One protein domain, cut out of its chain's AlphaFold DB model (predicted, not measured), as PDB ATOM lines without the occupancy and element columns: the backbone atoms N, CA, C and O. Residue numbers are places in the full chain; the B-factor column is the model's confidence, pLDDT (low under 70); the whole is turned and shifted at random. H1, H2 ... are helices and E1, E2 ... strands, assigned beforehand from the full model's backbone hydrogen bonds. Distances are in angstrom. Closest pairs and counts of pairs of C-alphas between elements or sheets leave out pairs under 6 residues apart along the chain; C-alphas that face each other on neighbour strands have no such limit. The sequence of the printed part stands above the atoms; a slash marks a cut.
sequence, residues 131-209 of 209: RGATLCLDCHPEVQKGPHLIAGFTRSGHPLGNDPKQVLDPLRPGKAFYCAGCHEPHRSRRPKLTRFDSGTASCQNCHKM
ATOM      1  N   ARG A 131     151.797 288.768 236.491       91.00
ATOM      2  CA  ARG A 131     150.855 289.419 237.407       91.00
ATOM      3  C   ARG A 131     150.997 290.944 237.387       91.00
ATOM      4  O   ARG A 131     152.074 291.468 237.657       91.00
ATOM      5  N   GLY A 132     149.872 291.643 237.220       89.12
ATOM      6  CA  GLY A 132     149.727 293.066 237.555       89.12
ATOM      7  C   GLY A 132     150.800 293.963 236.932       89.12
ATOM      8  O   GLY A 132     151.033 293.915 235.729       89.12
ATOM      9  N   ALA A 133     151.449 294.781 237.767       91.50
ATOM     10  CA  ALA A 133     152.462 295.750 237.344       91.50
ATOM     11  C   ALA A 133     153.672 295.112 236.655       91.50
ATOM     12  O   ALA A 133     154.226 295.702 235.734       91.50
ATOM     13  N   THR A 134     154.081 293.918 237.095       92.88
ATOM     14  CA  THR A 134     155.293 293.251 236.604       92.88
ATOM     15  C   THR A 134     155.247 293.059 235.093       92.88
ATOM     16  O   THR A 134     156.251 293.276 234.430       92.88
ATOM     17  N   LEU A 135     154.071 292.738 234.542       95.19
ATOM     18  CA  LEU A 135     153.895 292.610 233.098       95.19
ATOM     19  C   LEU A 135     154.200 293.918 232.357       95.19
ATOM     20  O   LEU A 135     154.860 293.925 231.328       95.19
ATOM     21  N   CYS A 136     153.702 295.038 232.878       95.12
ATOM     22  CA  CYS A 136     153.880 296.344 232.251       95.12
ATOM     23  C   CYS A 136     155.335 296.822 232.361       95.12
ATOM     24  O   CYS A 136     155.865 297.445 231.442       95.12
ATOM     25  N   LEU A 137     155.977 296.538 233.495       94.00
ATOM     26  CA  LEU A 137     157.322 297.008 233.819       94.00
ATOM     27  C   LEU A 137     158.432 296.279 233.053       94.00
ATOM     28  O   LEU A 137     159.531 296.818 232.976       94.00
ATOM     29  N   ASP A 138     158.146 295.133 232.429       93.94
ATOM     30  CA  ASP A 138     159.089 294.487 231.505       93.94
ATOM     31  C   ASP A 138     159.477 295.409 230.335       93.94
ATOM     32  O   ASP A 138     160.610 295.371 229.862       93.94
ATOM     33  N   CYS A 139     158.542 296.250 229.876       95.88
ATOM     34  CA  CYS A 139     158.771 297.201 228.784       95.88
ATOM     35  C   CYS A 139     158.785 298.663 229.247       95.88
ATOM     36  O   CYS A 139     159.370 299.512 228.578       95.88
ATOM     37  N   HIS A 140     158.171 298.976 230.392       94.38
ATOM     38  CA  HIS A 140     158.117 300.329 230.953       94.38
ATOM     39  C   HIS A 140     158.867 300.460 232.296       94.38
ATOM     40  O   HIS A 140     158.292 300.973 233.259       94.38
ATOM     41  N   PRO A 141     160.142 300.041 232.402       92.75
ATOM     42  CA  PRO A 141     160.861 300.002 233.679       92.75
ATOM     43  C   PRO A 141     161.075 301.393 234.289       92.75
ATOM     44  O   PRO A 141     161.069 301.552 235.508       92.75
ATOM     45  N   GLU A 142     161.207 302.425 233.454       90.81
ATOM     46  CA  GLU A 142     161.425 303.805 233.906       90.81
ATOM     47  C   GLU A 142     160.251 304.351 234.729       90.81
ATOM     48  O   GLU A 142     160.446 305.188 235.609       90.81
ATOM     49  N   VAL A 143     159.036 303.825 234.518       89.75
ATOM     50  CA  VAL A 143     157.850 304.208 235.300       89.75
ATOM     51  C   VAL A 143     158.016 303.841 236.773       89.75
ATOM     52  O   VAL A 143     157.538 304.569 237.636       89.75
ATOM     53  N   GLN A 144     158.714 302.744 237.075       85.81
ATOM     54  CA  GLN A 144     158.993 302.338 238.452       85.81
ATOM     55  C   GLN A 144     160.097 303.184 239.098       85.81
ATOM     56  O   GLN A 144     160.124 303.325 240.320       85.81
ATOM     57  N   LYS A 145     161.022 303.722 238.296       84.00
ATOM     58  CA  LYS A 145     162.196 304.462 238.781       84.00
ATOM     59  C   LYS A 145     161.879 305.917 239.134       84.00
ATOM     60  O   LYS A 145     162.620 306.524 239.903       84.00
ATOM     61  N   GLY A 146     160.806 306.475 238.574       82.75
ATOM     62  CA  GLY A 146     160.406 307.866 238.777       82.75
ATOM     63  C   GLY A 146     159.132 308.046 239.616       82.75
ATOM     64  O   GLY A 146     158.327 307.123 239.746       82.75
ATOM     65  N   PRO A 147     158.898 309.261 240.147       80.94
ATOM     66  CA  PRO A 147     157.598 309.690 240.659       80.94
ATOM     67  C   PRO A 147     156.466 309.445 239.644       80.94
ATOM     68  O   PRO A 147     156.404 310.103 238.604       80.94
ATOM     69  N   HIS A 148     155.550 308.516 239.936       86.25
ATOM     70  CA  HIS A 148     154.399 308.213 239.078       86.25
ATOM     71  C   HIS A 148     153.087 308.574 239.779       86.25
ATOM     72  O   HIS A 148     152.587 307.792 240.584       86.25
ATOM     73  N   LEU A 149     152.557 309.761 239.453       84.75
ATOM     74  CA  LEU A 149     151.407 310.433 240.083       84.75
ATOM     75  C   LEU A 149     151.550 310.612 241.609       84.75
ATOM     76  O   LEU A 149     151.897 309.702 242.347       84.75
ATOM     77  N   ILE A 150     151.272 311.798 242.132       81.31
ATOM     78  CA  ILE A 150     151.525 312.092 243.549       81.31
ATOM     79  C   ILE A 150     150.445 311.451 244.439       81.31
ATOM     80  O   ILE A 150     149.252 311.625 244.202       81.31
ATOM     81  N   ALA A 151     150.854 310.716 245.479       73.75
ATOM     82  CA  ALA A 151     149.961 310.147 246.497       73.75
ATOM     83  C   ALA A 151     149.803 311.106 247.685       73.75
ATOM     84  O   ALA A 151     150.238 310.815 248.797       73.75
ATOM     85  N   GLY A 152     149.195 312.266 247.427       73.69
ATOM     86  CA  GLY A 152     149.083 313.353 248.402       73.69
ATOM     87  C   GLY A 152     150.395 314.117 248.623       73.69
ATOM     88  O   GLY A 152     151.437 313.782 248.072       73.69
ATOM     89  N   PHE A 153     150.357 315.166 249.443       72.75
ATOM     90  CA  PHE A 153     151.461 316.132 249.567       72.75
ATOM     91  C   PHE A 153     152.753 315.574 250.186       72.75
ATOM     92  O   PHE A 153     153.802 316.200 250.077       72.75
ATOM     93  N   THR A 154     152.693 314.408 250.832       72.88
ATOM     94  CA  THR A 154     153.816 313.819 251.579       72.88
ATOM     95  C   THR A 154     154.499 312.662 250.854       72.88
ATOM     96  O   THR A 154     155.516 312.166 251.337       72.88
ATOM     97  N   ARG A 155     153.972 312.205 249.708       72.69
ATOM     98  CA  ARG A 155     154.501 311.029 249.008       72.69
ATOM     99  C   ARG A 155     154.647 311.262 247.511       72.69
ATOM    100  O   ARG A 155     153.676 311.482 246.791       72.69
ATOM    101  N   SER A 156     155.867 311.063 247.029       75.62
ATOM    102  CA  SER A 156     156.266 311.311 245.642       75.62
ATOM    103  C   SER A 156     155.723 310.311 244.606       75.62
ATOM    104  O   SER A 156     156.161 310.357 243.467       75.62
ATOM    105  N   GLY A 157     154.799 309.394 244.930       82.62
ATOM    106  CA  GLY A 157     154.315 308.407 243.951       82.62
ATOM    107  C   GLY A 157     153.118 307.567 244.401       82.62
ATOM    108  O   GLY A 157     153.001 307.233 245.584       82.62
ATOM    109  N   HIS A 158     152.252 307.200 243.453       86.81
ATOM    110  CA  HIS A 158     151.156 306.254 243.635       86.81
ATOM    111  C   HIS A 158     151.664 304.803 243.605       86.81
ATOM    112  O   HIS A 158     152.613 304.492 242.882       86.81
ATOM    113  N   PRO A 159     151.039 303.885 244.370       85.88
ATOM    114  CA  PRO A 159     151.379 302.465 244.323       85.88
ATOM    115  C   PRO A 159     151.190 301.894 242.915       85.88
ATOM    116  O   PRO A 159     150.167 302.133 242.285       85.88
ATOM    117  N   LEU A 160     152.139 301.090 242.433       86.81
ATOM    118  CA  LEU A 160     152.037 300.461 241.109       86.81
ATOM    119  C   LEU A 160     151.535 299.014 241.161       86.81
ATOM    120  O   LEU A 160     151.272 298.439 240.113       86.81
ATOM    121  N   GLY A 161     151.364 298.432 242.353       81.56
ATOM    122  CA  GLY A 161     150.848 297.067 242.539       81.56
ATOM    123  C   GLY A 161     151.900 295.964 242.635       81.56
ATOM    124  O   GLY A 161     151.555 294.791 242.759       81.56
ATOM    125  N   ASN A 162     153.176 296.336 242.612       78.56
ATOM    126  CA  ASN A 162     154.322 295.506 242.993       78.56
ATOM    127  C   ASN A 162     154.755 295.732 244.459       78.56
ATOM    128  O   ASN A 162     155.768 295.188 244.889       78.56
ATOM    129  N   ASP A 163     154.002 296.535 245.218       74.62
ATOM    130  CA  ASP A 163     154.275 296.820 246.628       74.62
ATOM    131  C   ASP A 163     153.963 295.584 247.504       74.62
ATOM    132  O   ASP A 163     152.886 294.992 247.345       74.62
ATOM    133  N   PRO A 164     154.844 295.206 248.454       71.06
ATOM    134  CA  PRO A 164     154.621 294.078 249.362       71.06
ATOM    135  C   PRO A 164     153.316 294.161 250.163       71.06
ATOM    136  O   PRO A 164     152.708 293.136 250.458       71.06
ATOM    137  N   LYS A 165     152.858 295.374 250.489       76.88
ATOM    138  CA  LYS A 165     151.618 295.627 251.230       76.88
ATOM    139  C   LYS A 165     150.365 295.478 250.363       76.88
ATOM    140  O   LYS A 165     149.269 295.545 250.903       76.88
ATOM    141  N   GLN A 166     150.520 295.295 249.044       77.31
ATOM    142  CA  GLN A 166     149.442 295.097 248.068       77.31
ATOM    143  C   GLN A 166     148.263 296.056 248.275       77.31
ATOM    144  O   GLN A 166     147.141 295.627 248.541       77.31
ATOM    145  N   VAL A 167     148.528 297.362 248.151       86.75
ATOM    146  CA  VAL A 167     147.498 298.404 248.286       86.75
ATOM    147  C   VAL A 167     146.280 298.044 247.437       86.75
ATOM    148  O   VAL A 167     146.422 297.741 246.253       86.75
ATOM    149  N   LEU A 168     145.100 298.039 248.053       88.25
ATOM    150  CA  LEU A 168     143.860 297.651 247.389       88.25
ATOM    151  C   LEU A 168     143.355 298.759 246.470       88.25
ATOM    152  O   LEU A 168     143.513 299.945 246.747       88.25
ATOM    153  N   ASP A 169     142.736 298.345 245.375       89.81
ATOM    154  CA  ASP A 169     142.115 299.229 244.407       89.81
ATOM    155  C   ASP A 169     140.744 299.702 244.922       89.81
ATOM    156  O   ASP A 169     139.848 298.869 245.093       89.81
ATOM    157  N   PRO A 170     140.537 301.014 245.140       88.19
ATOM    158  CA  PRO A 170     139.252 301.539 245.607       88.19
ATOM    159  C   PRO A 170     138.093 301.263 244.642       88.19
ATOM    160  O   PRO A 170     136.946 301.166 245.069       88.19
ATOM    161  N   LEU A 171     138.382 301.117 243.344       88.25
ATOM    162  CA  LEU A 171     137.388 300.839 242.307       88.25
ATOM    163  C   LEU A 171     137.181 299.342 242.076       88.25
ATOM    164  O   LEU A 171     136.202 298.944 241.445       88.25
ATOM    165  N   ARG A 172     138.092 298.496 242.571       86.81
ATOM    166  CA  ARG A 172     138.016 297.036 242.442       86.81
ATOM    167  C   ARG A 172     138.224 296.384 243.814       86.81
ATOM    168  O   ARG A 172     139.336 295.937 244.112       86.81
ATOM    169  N   PRO A 173     137.162 296.290 244.636       84.50
ATOM    170  CA  PRO A 173     137.242 295.722 245.978       84.50
ATOM    171  C   PRO A 173     137.920 294.347 245.999       84.50
ATOM    172  O   PRO A 173     137.628 293.470 245.183       84.50
ATOM    173  N   GLY A 174     138.862 294.164 246.927       84.69
ATOM    174  CA  GLY A 174     139.610 292.913 247.088       84.69
ATOM    175  C   GLY A 174     140.648 292.627 245.995       84.69
ATOM    176  O   GLY A 174     141.249 291.551 245.992       84.69
ATOM    177  N   LYS A 175     140.886 293.554 245.058       86.69
ATOM    178  CA  LYS A 175     141.976 293.462 244.080       86.69
ATOM    179  C   LYS A 175     143.072 294.455 244.435       86.69
ATOM    180  O   LYS A 175     142.796 295.569 244.864       86.69
ATOM    181  N   ALA A 176     144.323 294.054 244.225       87.88
ATOM    182  CA  ALA A 176     145.444 294.973 244.338       87.88
ATOM    183  C   ALA A 176     145.332 296.060 243.259       87.88
ATOM    184  O   ALA A 176     145.046 295.766 242.092       87.88
ATOM    185  N   PHE A 177     145.580 297.300 243.652       89.50
ATOM    186  CA  PHE A 177     145.751 298.418 242.744       89.50
ATOM    187  C   PHE A 177     147.022 298.216 241.922       89.50
ATOM    188  O   PHE A 177     148.048 297.798 242.452       89.50
ATOM    189  N   TYR A 178     146.954 298.499 240.624       91.50
ATOM    190  CA  TYR A 178     148.108 298.499 239.726       91.50
ATOM    191  C   TYR A 178     147.831 299.399 238.522       91.50
ATOM    192  O   TYR A 178     146.764 300.006 238.440       91.50
ATOM    193  N   CYS A 179     148.752 299.442 237.560       92.50
ATOM    194  CA  CYS A 179     148.689 300.275 236.355       92.50
ATOM    195  C   CYS A 179     147.292 300.323 235.702       92.50
ATOM    196  O   CYS A 179     146.791 301.404 235.394       92.50
ATOM    197  N   ALA A 180     146.621 299.173 235.546       92.25
ATOM    198  CA  ALA A 180     145.311 299.118 234.894       92.25
ATOM    199  C   ALA A 180     144.143 299.660 235.742       92.25
ATOM    200  O   ALA A 180     143.015 299.654 235.268       92.25
ATOM    201  N   GLY A 181     144.377 300.114 236.977       91.19
ATOM    202  CA  GLY A 181     143.401 300.881 237.759       91.19
ATOM    203  C   GLY A 181     143.233 302.312 237.239       91.19
ATOM    204  O   GLY A 181     142.145 302.870 237.314       91.19
ATOM    205  N   CYS A 182     144.280 302.878 236.625       91.25
ATOM    206  CA  CYS A 182     144.239 304.197 235.984       91.25
ATOM    207  C   CYS A 182     144.396 304.141 234.462       91.25
ATOM    208  O   CYS A 182     143.968 305.077 233.789       91.25
ATOM    209  N   HIS A 183     144.973 303.070 233.909       93.50
ATOM    210  CA  HIS A 183     145.188 302.903 232.471       93.50
ATOM    211  C   HIS A 183     144.280 301.828 231.849       93.50
ATOM    212  O   HIS A 183     143.911 300.844 232.494       93.50
ATOM    213  N   GLU A 184     143.942 302.008 230.573       93.88
ATOM    214  CA  GLU A 184     143.346 300.992 229.709       93.88
ATOM    215  C   GLU A 184     144.432 300.349 228.839       93.88
ATOM    216  O   GLU A 184     144.920 300.984 227.904       93.88
ATOM    217  N   PRO A 185     144.831 299.097 229.111       94.56
ATOM    218  CA  PRO A 185     146.006 298.493 228.483       94.56
ATOM    219  C   PRO A 185     145.832 298.185 226.993       94.56
ATOM    220  O   PRO A 185     146.833 297.949 226.319       94.56
ATOM    221  N   HIS A 186     144.600 298.173 226.471       95.81
ATOM    222  CA  HIS A 186     144.357 297.946 225.046       95.81
ATOM    223  C   HIS A 186     144.147 299.247 224.279       95.81
ATOM    224  O   HIS A 186     144.880 299.530 223.332       95.81
ATOM    225  N   ARG A 187     143.178 300.064 224.704       94.31
ATOM    226  CA  ARG A 187     142.869 301.341 224.058       94.31
ATOM    227  C   ARG A 187     142.086 302.278 224.965       94.31
ATOM    228  O   ARG A 187     141.264 301.847 225.773       94.31
ATOM    229  N   SER A 188     142.260 303.578 224.750       93.69
ATOM    230  CA  SER A 188     141.475 304.629 225.396       93.69
ATOM    231  C   SER A 188     141.027 305.681 224.384       93.69
ATOM    232  O   SER A 188     141.544 305.803 223.275       93.69
ATOM    233  N   ARG A 189     140.048 306.488 224.785       92.19
ATOM    234  CA  ARG A 189     139.717 307.743 224.095       92.19
ATOM    235  C   ARG A 189     140.638 308.891 224.528       92.19
ATOM    236  O   ARG A 189     140.624 309.946 223.897       92.19
ATOM    237  N   ARG A 190     141.418 308.688 225.594       92.25
ATOM    238  CA  ARG A 190     142.265 309.694 226.239       92.25
ATOM    239  C   ARG A 190     143.753 309.450 225.953       92.25
ATOM    240  O   ARG A 190     144.159 308.295 225.785       92.25
ATOM    241  N   PRO A 191     144.580 310.513 225.910       91.44
ATOM    242  CA  PRO A 191     146.029 310.384 225.765       91.44
ATOM    243  C   PRO A 191     146.643 309.493 226.847       91.44
ATOM    244  O   PRO A 191     146.114 309.387 227.951       91.44
ATOM    245  N   LYS A 192     147.782 308.860 226.535       91.25
ATOM    246  CA  LYS A 192     148.507 307.958 227.455       91.25
ATOM    247  C   LYS A 192     147.637 306.835 228.039       91.25
ATOM    248  O   LYS A 192     147.925 306.317 229.116       91.25
ATOM    249  N   LEU A 193     146.576 306.461 227.322       94.69
ATOM    250  CA  LEU A 193     145.697 305.355 227.674       94.69
ATOM    251  C   LEU A 193     145.037 305.497 229.053       94.69
ATOM    252  O   LEU A 193     144.792 304.496 229.711       94.69
ATOM    253  N   THR A 194     144.754 306.708 229.536       92.69
ATOM    254  CA  THR A 194     144.126 306.866 230.859       92.69
ATOM    255  C   THR A 194     142.636 306.512 230.833       92.69
ATOM    256  O   THR A 194     141.940 306.720 229.833       92.69
ATOM    257  N   ARG A 195     142.126 305.986 231.951       90.88
ATOM    258  CA  ARG A 195     140.696 305.758 232.215       90.88
ATOM    259  C   ARG A 195     139.970 307.059 232.535       90.88
ATOM    260  O   ARG A 195     138.830 307.238 232.114       90.88
ATOM    261  N   PHE A 196     140.648 307.971 233.225       90.19
ATOM    262  CA  PHE A 196     140.086 309.213 233.753       90.19
ATOM    263  C   PHE A 196     140.665 310.447 233.059       90.19
ATOM    264  O   PHE A 196     141.720 310.384 232.416       90.19
ATOM    265  N   ASP A 197     139.950 311.564 233.189       86.31
ATOM    266  CA  ASP A 197     140.406 312.876 232.735       86.31
ATOM    267  C   ASP A 197     141.603 313.369 233.550       86.31
ATOM    268  O   ASP A 197     141.859 312.900 234.653       86.31
ATOM    269  N   SER A 198     142.372 314.296 232.982       80.38
ATOM    270  CA  SER A 198     143.592 314.811 233.613       80.38
ATOM    271  C   SER A 198     143.288 315.796 234.747       80.38
ATOM    272  O   SER A 198     142.222 316.405 234.794       80.38
ATOM    273  N   GLY A 199     144.260 316.000 235.638       82.06
ATOM    274  CA  GLY A 199     144.148 316.955 236.743       82.06
ATOM    275  C   GLY A 199     143.372 316.410 237.944       82.06
ATOM    276  O   GLY A 199     143.274 315.200 238.143       82.06
ATOM    277  N   THR A 200     142.831 317.315 238.763       82.19
ATOM    278  CA  THR A 200     142.157 316.993 240.037       82.19
ATOM    279  C   THR A 200     140.935 316.092 239.868       82.19
ATOM    280  O   THR A 200     140.653 315.278 240.747       82.19
ATOM    281  N   ALA A 201     140.266 316.158 238.713       83.06
ATOM    282  CA  ALA A 201     139.171 315.257 238.366       83.06
ATOM    283  C   ALA A 201     139.607 313.780 238.388       83.06
ATOM    284  O   ALA A 201     138.861 312.930 238.868       83.06
ATOM    285  N   SER A 202     140.837 313.454 237.960       85.69
ATOM    286  CA  SER A 202     141.380 312.090 238.072       85.69
ATOM    287  C   SER A 202     141.406 311.614 239.521       85.69
ATOM    288  O   SER A 202     141.097 310.458 239.789       85.69
ATOM    289  N   CYS A 203     141.800 312.490 240.448       85.56
ATOM    290  CA  CYS A 203     141.993 312.155 241.855       85.56
ATOM    291  C   CYS A 203     140.658 311.816 242.526       85.56
ATOM    292  O   CYS A 203     140.570 310.842 243.269       85.56
ATOM    293  N   GLN A 204     139.611 312.576 242.197       87.94
ATOM    294  CA  GLN A 204     138.265 312.428 242.757       87.94
ATOM    295  C   GLN A 204     137.592 311.097 242.394       87.94
ATOM    296  O   GLN A 204     136.699 310.654 243.111       87.94
ATOM    297  N   ASN A 205     138.040 310.424 241.326       87.75
ATOM    298  CA  ASN A 205     137.516 309.102 240.962       87.75
ATOM    299  C   ASN A 205     137.786 308.047 242.047       87.75
ATOM    300  O   ASN A 205     137.010 307.106 242.179       87.75
ATOM    301  N   CYS A 206     138.853 308.211 242.834       86.56
ATOM    302  CA  CYS A 206     139.245 307.250 243.870       86.56
ATOM    303  C   CYS A 206     139.294 307.873 245.271       86.56
ATOM    304  O   CYS A 206     138.986 307.206 246.256       86.56
ATOM    305  N   HIS A 207     139.664 309.150 245.370       85.75
ATOM    306  CA  HIS A 207     139.725 309.899 246.618       85.75
ATOM    307  C   HIS A 207     138.473 310.761 246.748       85.75
ATOM    308  O   HIS A 207     138.468 311.924 246.347       85.75
ATOM    309  N   LYS A 208     137.402 310.176 247.297       75.62
ATOM    310  CA  LYS A 208     136.246 310.961 247.736       75.62
ATOM    311  C   LYS A 208     136.709 311.873 248.869       75.62
ATOM    312  O   LYS A 208     137.150 311.376 249.904       75.62
ATOM    313  N   MET A 209     136.687 313.172 248.603       60.38
ATOM    314  CA  MET A 209     136.902 314.225 249.593       60.38
ATOM    315  C   MET A 209     135.582 314.543 250.278       60.38
ATOM    316  O   MET A 209     134.546 314.492 249.574       60.38
TER     317      MET A 209
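What this domain is: This is residues 131 to 209 of the 209 residues of an uncharacterized protein of Ramlibacter lithotrophicus (UniProt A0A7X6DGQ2). There is little regular structure here: two long loop stretches, residues 146 to 171 and 177 to 199, make most of a rounded body, with short helices H1 and H2 near each other at one side, H3 far from both, and the short strand E1 apart from these. The 79 printed residues run H1, H2, E1, H3, class mixed, with 19 residues in named elements. The whole is compact, radius of gyration of the C-alphas 12.3 A, spanning 33 by 30 by 26 A.

How they stand to each other: H1, residues 133 to 137, is close to but not clearly touching H2, residues 142 to 145; their closest C-alphas, Leu 137 and Gln 144, are 7.3 A apart. H3, residues 200 to 204, is apart from both. E1, residues 172 to 176, pairs with no named strand and is apart from H1, H2 and H3. Every O i to N i+4 pair is within hydrogen-bond range in H1 and H3; H2 is too short for one.

Where its parts are: H1 begins at C-alpha 133 (152.462, 295.750, 237.344) and spans 6.1 A; H2 spans 5.0 A, E1 7.9 A. H3 spans 6.6 A, ending at C-alpha 204 (138.265, 312.428, 242.757).

The domain as a whole: The farthest C-alphas, Asp 138 and Met 209, are 34.8 A apart. The printed part has no cut. H2 to E1 and E1 to H3 are long links. Residue 209 alone has pLDDT under 70.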